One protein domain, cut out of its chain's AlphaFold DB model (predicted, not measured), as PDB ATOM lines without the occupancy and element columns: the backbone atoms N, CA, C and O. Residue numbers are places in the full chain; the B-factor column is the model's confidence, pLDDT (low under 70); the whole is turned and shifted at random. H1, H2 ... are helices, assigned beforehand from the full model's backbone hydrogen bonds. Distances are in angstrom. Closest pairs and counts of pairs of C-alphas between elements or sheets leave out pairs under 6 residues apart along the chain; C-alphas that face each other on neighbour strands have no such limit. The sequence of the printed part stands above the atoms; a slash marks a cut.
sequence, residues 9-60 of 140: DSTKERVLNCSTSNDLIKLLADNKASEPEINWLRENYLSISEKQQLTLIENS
ATOM      1  N   ASP A   9     114.092 148.648  87.043       65.00
ATOM      2  CA  ASP A   9     113.014 148.141  87.897       65.00
ATOM      3  C   ASP A   9     111.809 147.639  87.090       65.00
ATOM      4  O   ASP A   9     111.352 146.512  87.277       65.00
ATOM      5  N   SER A  10     111.354 148.421  86.105       69.88
ATOM      6  CA  SER A  10     110.168 148.071  85.314       69.88
ATOM      7  C   SER A  10     110.422 146.857  84.421       69.88
ATOM      8  O   SER A  10     109.561 145.984  84.283       69.88
ATOM      9  N   THR A  11     111.615 146.768  83.831       73.06
ATOM     10  CA  THR A  11     111.999 145.618  83.004       73.06
ATOM     11  C   THR A  11     112.146 144.364  83.860       73.06
ATOM     12  O   THR A  11     111.645 143.314  83.466       73.06
ATOM     13  N   LYS A  12     112.748 144.467  85.054       76.56
ATOM     14  CA  LYS A  12     112.853 143.340  85.985       76.56
ATOM     15  C   LYS A  12     111.489 142.789  86.379       76.56
ATOM     16  O   LYS A  12     111.286 141.586  86.253       76.56
ATOM     17  N   GLU A  13     110.573 143.632  86.851       77.44
ATOM     18  CA  GLU A  13     109.255 143.164  87.301       77.44
ATOM     19  C   GLU A  13     108.518 142.424  86.188       77.44
ATOM     20  O   GLU A  13     107.929 141.370  86.404       77.44
ATOM     21  N   ARG A  14     108.608 142.940  84.963       78.38
ATOM     22  CA  ARG A  14     107.929 142.354  83.808       78.38
ATOM     23  C   ARG A  14     108.543 141.019  83.407       78.38
ATOM     24  O   ARG A  14     107.802 140.089  83.118       78.38
ATOM     25  N   VAL A  15     109.867 140.917  83.460       76.31
ATOM     26  CA  VAL A  15     110.621 139.684  83.205       76.31
ATOM     27  C   VAL A  15     110.353 138.624  84.285       76.31
ATOM     28  O   VAL A  15     110.233 137.450  83.958       76.31
ATOM     29  N   LEU A  16     110.198 139.020  85.552       75.75
ATOM     30  CA  LEU A  16     109.836 138.110  86.649       75.75
ATOM     31  C   LEU A  16     108.360 137.707  86.651       75.75
ATOM     32  O   LEU A  16     108.016 136.648  87.168       75.75
ATOM     33  N   ASN A  17     107.487 138.534  86.079       79.06
ATOM     34  CA  ASN A  17     106.075 138.204  85.909       79.06
ATOM     35  C   ASN A  17     105.846 137.199  84.764       79.06
ATOM     36  O   ASN A  17     104.798 136.551  84.705       79.06
ATOM     37  N   CYS A  18     106.822 137.033  83.864       72.94
ATOM     38  CA  CYS A  18     106.777 135.983  82.857       72.94
ATOM     39  C   CYS A  18     106.811 134.612  83.531       72.94
ATOM     40  O   CYS A  18     107.696 134.321  84.321       72.94
ATOM     41  N   SER A  19     105.868 133.736  83.185       69.69
ATOM     42  CA  SER A  19     105.856 132.340  83.662       69.69
ATOM     43  C   SER A  19     106.155 131.326  82.551       69.69
ATOM     44  O   SER A  19     106.331 130.142  82.819       69.69
ATOM     45  N   THR A  20     106.197 131.768  81.289       75.38
ATOM     46  CA  THR A  20     106.467 130.917  80.117       75.38
ATOM     47  C   THR A  20     107.315 131.657  79.084       75.38
ATOM     48  O   THR A  20     107.258 132.884  79.004       75.38
ATOM     49  N   SER A  21     108.082 130.923  78.272       72.31
ATOM     50  CA  SER A  21     108.903 131.501  77.195       72.31
ATOM     51  C   SER A  21     108.090 132.363  76.218       72.31
ATOM     52  O   SER A  21     108.545 133.406  75.763       72.31
ATOM     53  N   ASN A  22     106.828 131.993  75.969       75.75
ATOM     54  CA  ASN A  22     105.905 132.789  75.153       75.75
ATOM     55  C   ASN A  22     105.649 134.188  75.727       75.75
ATOM     56  O   ASN A  22     105.401 135.123  74.969       75.75
ATOM     57  N   ASP A  23     105.690 134.335  77.050       79.38
ATOM     58  CA  ASP A  23     105.533 135.628  77.709       79.38
ATOM     59  C   ASP A  23     106.776 136.501  77.482       79.38
ATOM     60  O   ASP A  23     106.646 137.650  77.062       79.38
ATOM     61  N   LEU A  24     107.979 135.919  77.592       77.69
ATOM     62  CA  LEU A  24     109.239 136.596  77.250       77.69
ATOM     63  C   LEU A  24     109.272 137.032  75.780       77.69
ATOM     64  O   LEU A  24     109.608 138.178  75.483       77.69
ATOM     65  N   ILE A  25     108.855 136.156  74.860       78.62
ATOM     66  CA  ILE A  25     108.776 136.465  73.426       78.62
ATOM     67  C   ILE A  25     107.816 137.632  73.177       78.62
ATOM     68  O   ILE A  25     108.133 138.528  72.399       78.62
ATOM     69  N   LYS A  26     106.664 137.671  73.859       79.25
ATOM     70  CA  LYS A  26     105.725 138.799  73.766       79.25
ATOM     71  C   LYS A  26     106.324 140.098  74.299       79.25
ATOM     72  O   LYS A  26     106.086 141.142  73.702       79.25
ATOM     73  N   LEU A  27     107.107 140.058  75.380       78.56
ATOM     74  CA  LEU A  27     107.775 141.257  75.898       78.56
ATOM     75  C   LEU A  27     108.828 141.805  74.929       78.56
ATOM     76  O   LEU A  27     108.921 143.024  74.777       78.56
ATOM     77  N   LEU A  28     109.593 140.922  74.284       77.94
ATOM     78  CA  LEU A  28     110.557 141.294  73.247       77.94
ATOM     79  C   LEU A  28     109.840 141.847  72.005       77.94
ATOM     80  O   LEU A  28     110.239 142.874  71.462       77.94
ATOM     81  N   ALA A  29     108.744 141.205  71.588       78.12
ATOM     82  CA  ALA A  29     107.960 141.609  70.421       78.12
ATOM     83  C   ALA A  29     107.263 142.967  70.605       78.12
ATOM     84  O   ALA A  29     107.192 143.753  69.664       78.12
ATOM     85  N   ASP A  30     106.792 143.271  71.814       77.00
ATOM     86  CA  ASP A  30     106.170 144.557  72.150       77.00
ATOM     87  C   ASP A  30     107.221 145.670  72.396       77.00
ATOM     88  O   ASP A  30     106.894 146.762  72.851       77.00
ATOM     89  N   ASN A  31     108.506 145.400  72.098       73.12
ATOM     90  CA  ASN A  31     109.669 146.272  72.344       73.12
ATOM     91  C   ASN A  31     109.717 146.803  73.782       73.12
ATOM     92  O   ASN A  31     110.120 147.926  74.092       73.12
ATOM     93  N   LYS A  32     109.198 145.969  74.666       70.94
ATOM     94  CA  LYS A  32     108.862 146.302  76.030       70.94
ATOM     95  C   LYS A  32     110.058 145.912  76.912       70.94
ATOM     96  O   LYS A  32     110.191 146.426  78.019       70.94
ATOM     97  N   ALA A  33     110.903 144.997  76.454       71.69
ATOM     98  CA  ALA A  33     112.226 144.689  76.982       71.69
ATOM     99  C   ALA A  33     113.141 144.329  75.802       71.69
ATOM    100  O   ALA A  33     112.649 143.810  74.802       71.69
ATOM    101  N   SER A  34     114.450 144.554  75.924       75.00
ATOM    102  CA  SER A  34     115.431 144.125  74.916       75.00
ATOM    103  C   SER A  34     116.329 143.002  75.441       75.00
ATOM    104  O   SER A  34     116.707 143.004  76.611       75.00
ATOM    105  N   GLU A  35     116.774 142.097  74.563       69.50
ATOM    106  CA  GLU A  35     117.784 141.064  74.873       69.50
ATOM    107  C   GLU A  35     119.005 141.576  75.668       69.50
ATOM    108  O   GLU A  35     119.328 140.983  76.700       69.50
ATOM    109  N   PRO A  36     119.683 142.677  75.280       75.56
ATOM    110  CA  PRO A  36     120.820 143.185  76.048       75.56
ATOM    111  C   PRO A  36     120.433 143.716  77.436       75.56
ATOM    112  O   PRO A  36     121.251 143.654  78.353       75.56
ATOM    113  N   GLU A  37     119.206 144.209  77.617       75.12
ATOM    114  CA  GLU A  37     118.705 144.655  78.923       75.12
ATOM    115  C   GLU A  37     118.427 143.457  79.834       75.12
ATOM    116  O   GLU A  37     118.822 143.469  80.998       75.12
ATOM    117  N   ILE A  38     117.823 142.397  79.289       74.12
ATOM    118  CA  ILE A  38     117.565 141.139  80.000       74.12
ATOM    119  C   ILE A  38     118.885 140.479  80.401       74.12
ATOM    120  O   ILE A  38     119.040 140.048  81.542       74.12
ATOM    121  N   ASN A  39     119.871 140.450  79.502       74.44
ATOM    122  CA  ASN A  39     121.178 139.875  79.798       74.44
ATOM    123  C   ASN A  39     121.933 140.692  80.861       74.44
ATOM    124  O   ASN A  39     122.503 140.143  81.802       74.44
ATOM    125  N   TRP A  40     121.882 142.023  80.780       78.25
ATOM    126  CA  TRP A  40     122.500 142.881  81.789       78.25
ATOM    127  C   TRP A  40     121.837 142.734  83.167       78.25
ATOM    128  O   TRP A  40     122.544 142.632  84.175       78.25
ATOM    129  N   LEU A  41     120.500 142.655  83.208       74.75
ATOM    130  CA  LEU A  41     119.720 142.335  84.406       74.75
ATOM    131  C   LEU A  41     120.132 140.983  84.979       74.75
ATOM    132  O   LEU A  41     120.354 140.871  86.186       74.75
ATOM    133  N   ARG A  42     120.262 139.968  84.117       70.88
ATOM    134  CA  ARG A  42     120.658 138.614  84.508       70.88
ATOM    135  C   ARG A  42     122.017 138.635  85.168       70.88
ATOM    136  O   ARG A  42     122.193 137.943  86.153       70.88
ATOM    137  N   GLU A  43     122.956 139.428  84.681       70.88
ATOM    138  CA  GLU A  43     124.318 139.429  85.204       70.88
ATOM    139  C   GLU A  43     124.481 140.274  86.471       70.88
ATOM    140  O   GLU A  43     125.120 139.815  87.418       70.88
ATOM    141  N   ASN A  44     123.868 141.461  86.528       75.50
ATOM    142  CA  ASN A  44     124.179 142.468  87.552       75.50
ATOM    143  C   ASN A  44     123.057 142.734  88.566       75.50
ATOM    144  O   ASN A  44     123.325 143.374  89.579       75.50
ATOM    145  N   TYR A  45     121.821 142.286  88.317       72.50
ATOM    146  CA  TYR A  45     120.660 142.676  89.132       72.50
ATOM    147  C   TYR A  45     119.841 141.484  89.662       72.50
ATOM    148  O   TYR A  45     119.329 141.531  90.779       72.50
ATOM    149  N   LEU A  46     119.694 140.409  88.885       71.12
ATOM    150  CA  LEU A  46     118.930 139.220  89.272       71.12
ATOM    151  C   LEU A  46     119.727 138.347  90.254       71.12
ATOM    152  O   LEU A  46     120.896 138.024  90.029       71.12
ATOM    153  N   SER A  47     119.073 137.914  91.329       74.62
ATOM    154  CA  SER A  47     119.603 136.936  92.281       74.62
ATOM    155  C   SER A  47     119.669 135.550  91.646       74.62
ATOM    156  O   SER A  47     118.969 135.261  90.678       74.62
ATOM    157  N   ILE A  48     120.469 134.653  92.224       68.38
ATOM    158  CA  ILE A  48     120.655 133.273  91.736       68.38
ATOM    159  C   ILE A  48     119.304 132.584  91.473       68.38
ATOM    160  O   ILE A  48     119.091 132.055  90.385       68.38
ATOM    161  N   SER A  49     118.365 132.682  92.414       67.38
ATOM    162  CA  SER A  49     117.029 132.086  92.299       67.38
ATOM    163  C   SER A  49     116.195 132.684  91.161       67.38
ATOM    164  O   SER A  49     115.473 131.970  90.471       67.38
ATOM    165  N   GLU A  50     116.317 133.990  90.927       73.50
ATOM    166  CA  GLU A  50     115.603 134.693  89.857       73.50
ATOM    167  C   GLU A  50     116.181 134.321  88.477       73.50
ATOM    168  O   GLU A  50     115.440 134.077  87.525       73.50
ATOM    169  N   LYS A  51     117.511 134.166  88.377       73.56
ATOM    170  CA  LYS A  51     118.178 133.647  87.168       73.56
ATOM    171  C   LYS A  51     117.740 132.213  86.852       73.56
ATOM    172  O   LYS A  51     117.594 131.862  85.681       73.56
ATOM    173  N   GLN A  52     117.531 131.385  87.878       67.94
ATOM    174  CA  GLN A  52     117.040 130.016  87.706       67.94
ATOM    175  C   GLN A  52     115.601 129.993  87.190       67.94
ATOM    176  O   GLN A  52     115.318 129.238  86.265       67.94
ATOM    177  N   GLN A  53     114.718 130.848  87.715       69.56
ATOM    178  CA  GLN A  53     113.353 130.973  87.197       69.56
ATOM    179  C   GLN A  53     113.346 131.360  85.719       69.56
ATOM    180  O   GLN A  53     112.696 130.688  84.927       69.56
ATOM    181  N   LEU A  54     114.141 132.357  85.322       69.88
ATOM    182  CA  LEU A  54     114.246 132.758  83.915       69.88
ATOM    183  C   LEU A  54     114.747 131.638  83.011       69.88
ATOM    184  O   LEU A  54     114.158 131.380  81.968       69.88
ATOM    185  N   THR A  55     115.760 130.905  83.469       70.06
ATOM    186  CA  THR A  55     116.285 129.747  82.739       70.06
ATOM    187  C   THR A  55     115.204 128.678  82.551       70.06
ATOM    188  O   THR A  55     115.079 128.103  81.474       70.06
ATOM    189  N   LEU A  56     114.389 128.408  83.574       68.44
ATOM    190  CA  LEU A  56     113.286 127.444  83.483       68.44
ATOM    191  C   LEU A  56     112.193 127.919  82.518       68.44
ATOM    192  O   LEU A  56     111.664 127.120  81.749       68.44
ATOM    193  N   ILE A  57     111.883 129.216  82.532       68.81
ATOM    194  CA  ILE A  57     110.902 129.848  81.648       68.81
ATOM    195  C   ILE A  57     111.359 129.761  80.185       68.81
ATOM    196  O   ILE A  57     110.568 129.340  79.342       68.81
ATOM    197  N   GLU A  58     112.620 130.099  79.892       64.62
ATOM    198  CA  GLU A  58     113.223 130.038  78.550       64.62
ATOM    199  C   GLU A  58     113.246 128.610  77.983       64.62
ATOM    200  O   GLU A  58     112.920 128.404  76.813       64.62
ATOM    201  N   ASN A  59     113.554 127.613  78.821       63.38
ATOM    202  CA  ASN A  59     113.631 126.199  78.429       63.38
ATOM    203  C   ASN A  59     112.266 125.488  78.340       63.38
ATOM    204  O   ASN A  59     112.201 124.335  77.920       63.38
ATOM    205  N   SER A  60     111.169 126.153  78.721       57.66
ATOM    206  CA  SER A  60     109.813 125.580  78.722       57.66
ATOM    207  C   SER A  60     109.134 125.583  77.334       57.66
ATOM    208  O   SER A  60     108.000 125.125  77.183       57.66
TER     209      SER A  60
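This is residues 9 to 60 of the 140 residues of an uncharacterized protein of Hyella patelloides LEGE 07179 (UniProt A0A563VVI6). Four short helices make a small cluster: the centres of H2, H3 and H4 form a triangle, and H1 lies over one side of it, crossing H3 and H4. H3 and H4 run opposite ways, while H2 and H4 meet at their ends in a corner. The printed part has 52 residues with four named helices, H1, H2, H3, H4 in chain order, and no named strand; the class is all helix. It is compact, with a radius of gyration of the C-alphas of 9.8 A, and spans 26 by 22 by 15 A.

The longest helix, H4, is residues 48 to 58, 15.5 A from C-alpha 48 at (120.655, 133.273, 91.736) to C-alpha 58 at (113.223, 130.038, 78.550). H3, residues 35 to 44, measures 14.3 A. H1, residues 9 to 17, measures 12.3 A and begins with C-alpha 9 at (113.014, 148.141, 87.897). H2, residues 21 to 29, measures 12.2 A.

H4 touches H1, the hub, at a steep tilt of 60 degrees, the same way; their closest C-alphas, of Leu 16 and Glu 50, are 7.4 A apart. H1 touches H3 about perpendicular, at 84 degrees, closest at the C-alphas of Lys 12 and Leu 41, 7.1 A. H1 and H2 form a helical hairpin; they only just touch, with 3 pairs of C-alphas within 8 A, closest at Val 15 and Leu 24, 6.8 A. Their shallow tilt of 34 degrees is only just short of steep, and they run opposite ways. H2 and H4 touch only at their ends, and only just, with 3 pairs of C-alphas within 8 A; the closest C-alphas, of Ser 21 and Glu 58, are 4.8 A apart. H3 and H4 are close but not clearly touching, closest at the C-alphas of Arg 42 and Lys 51, 6.2 A, with a shallow tilt of 25 degrees, opposite ways. H2 and H3 are also close but not clearly touching, closest at the C-alphas of Leu 28 and Glu 35, 7.4 A. In H1, H2, H3 and H4 every O i to N i+4 pair is within hydrogen-bond range.

The two C-alphas farthest apart, of Asp 30 and Ile 48, are 26.8 A apart. The printed part has no cut, and its three links are tight. Mean pLDDT of the printed part is 73.0; 14 residues are under 70, among them residues 52 to 54 and 56 to 60.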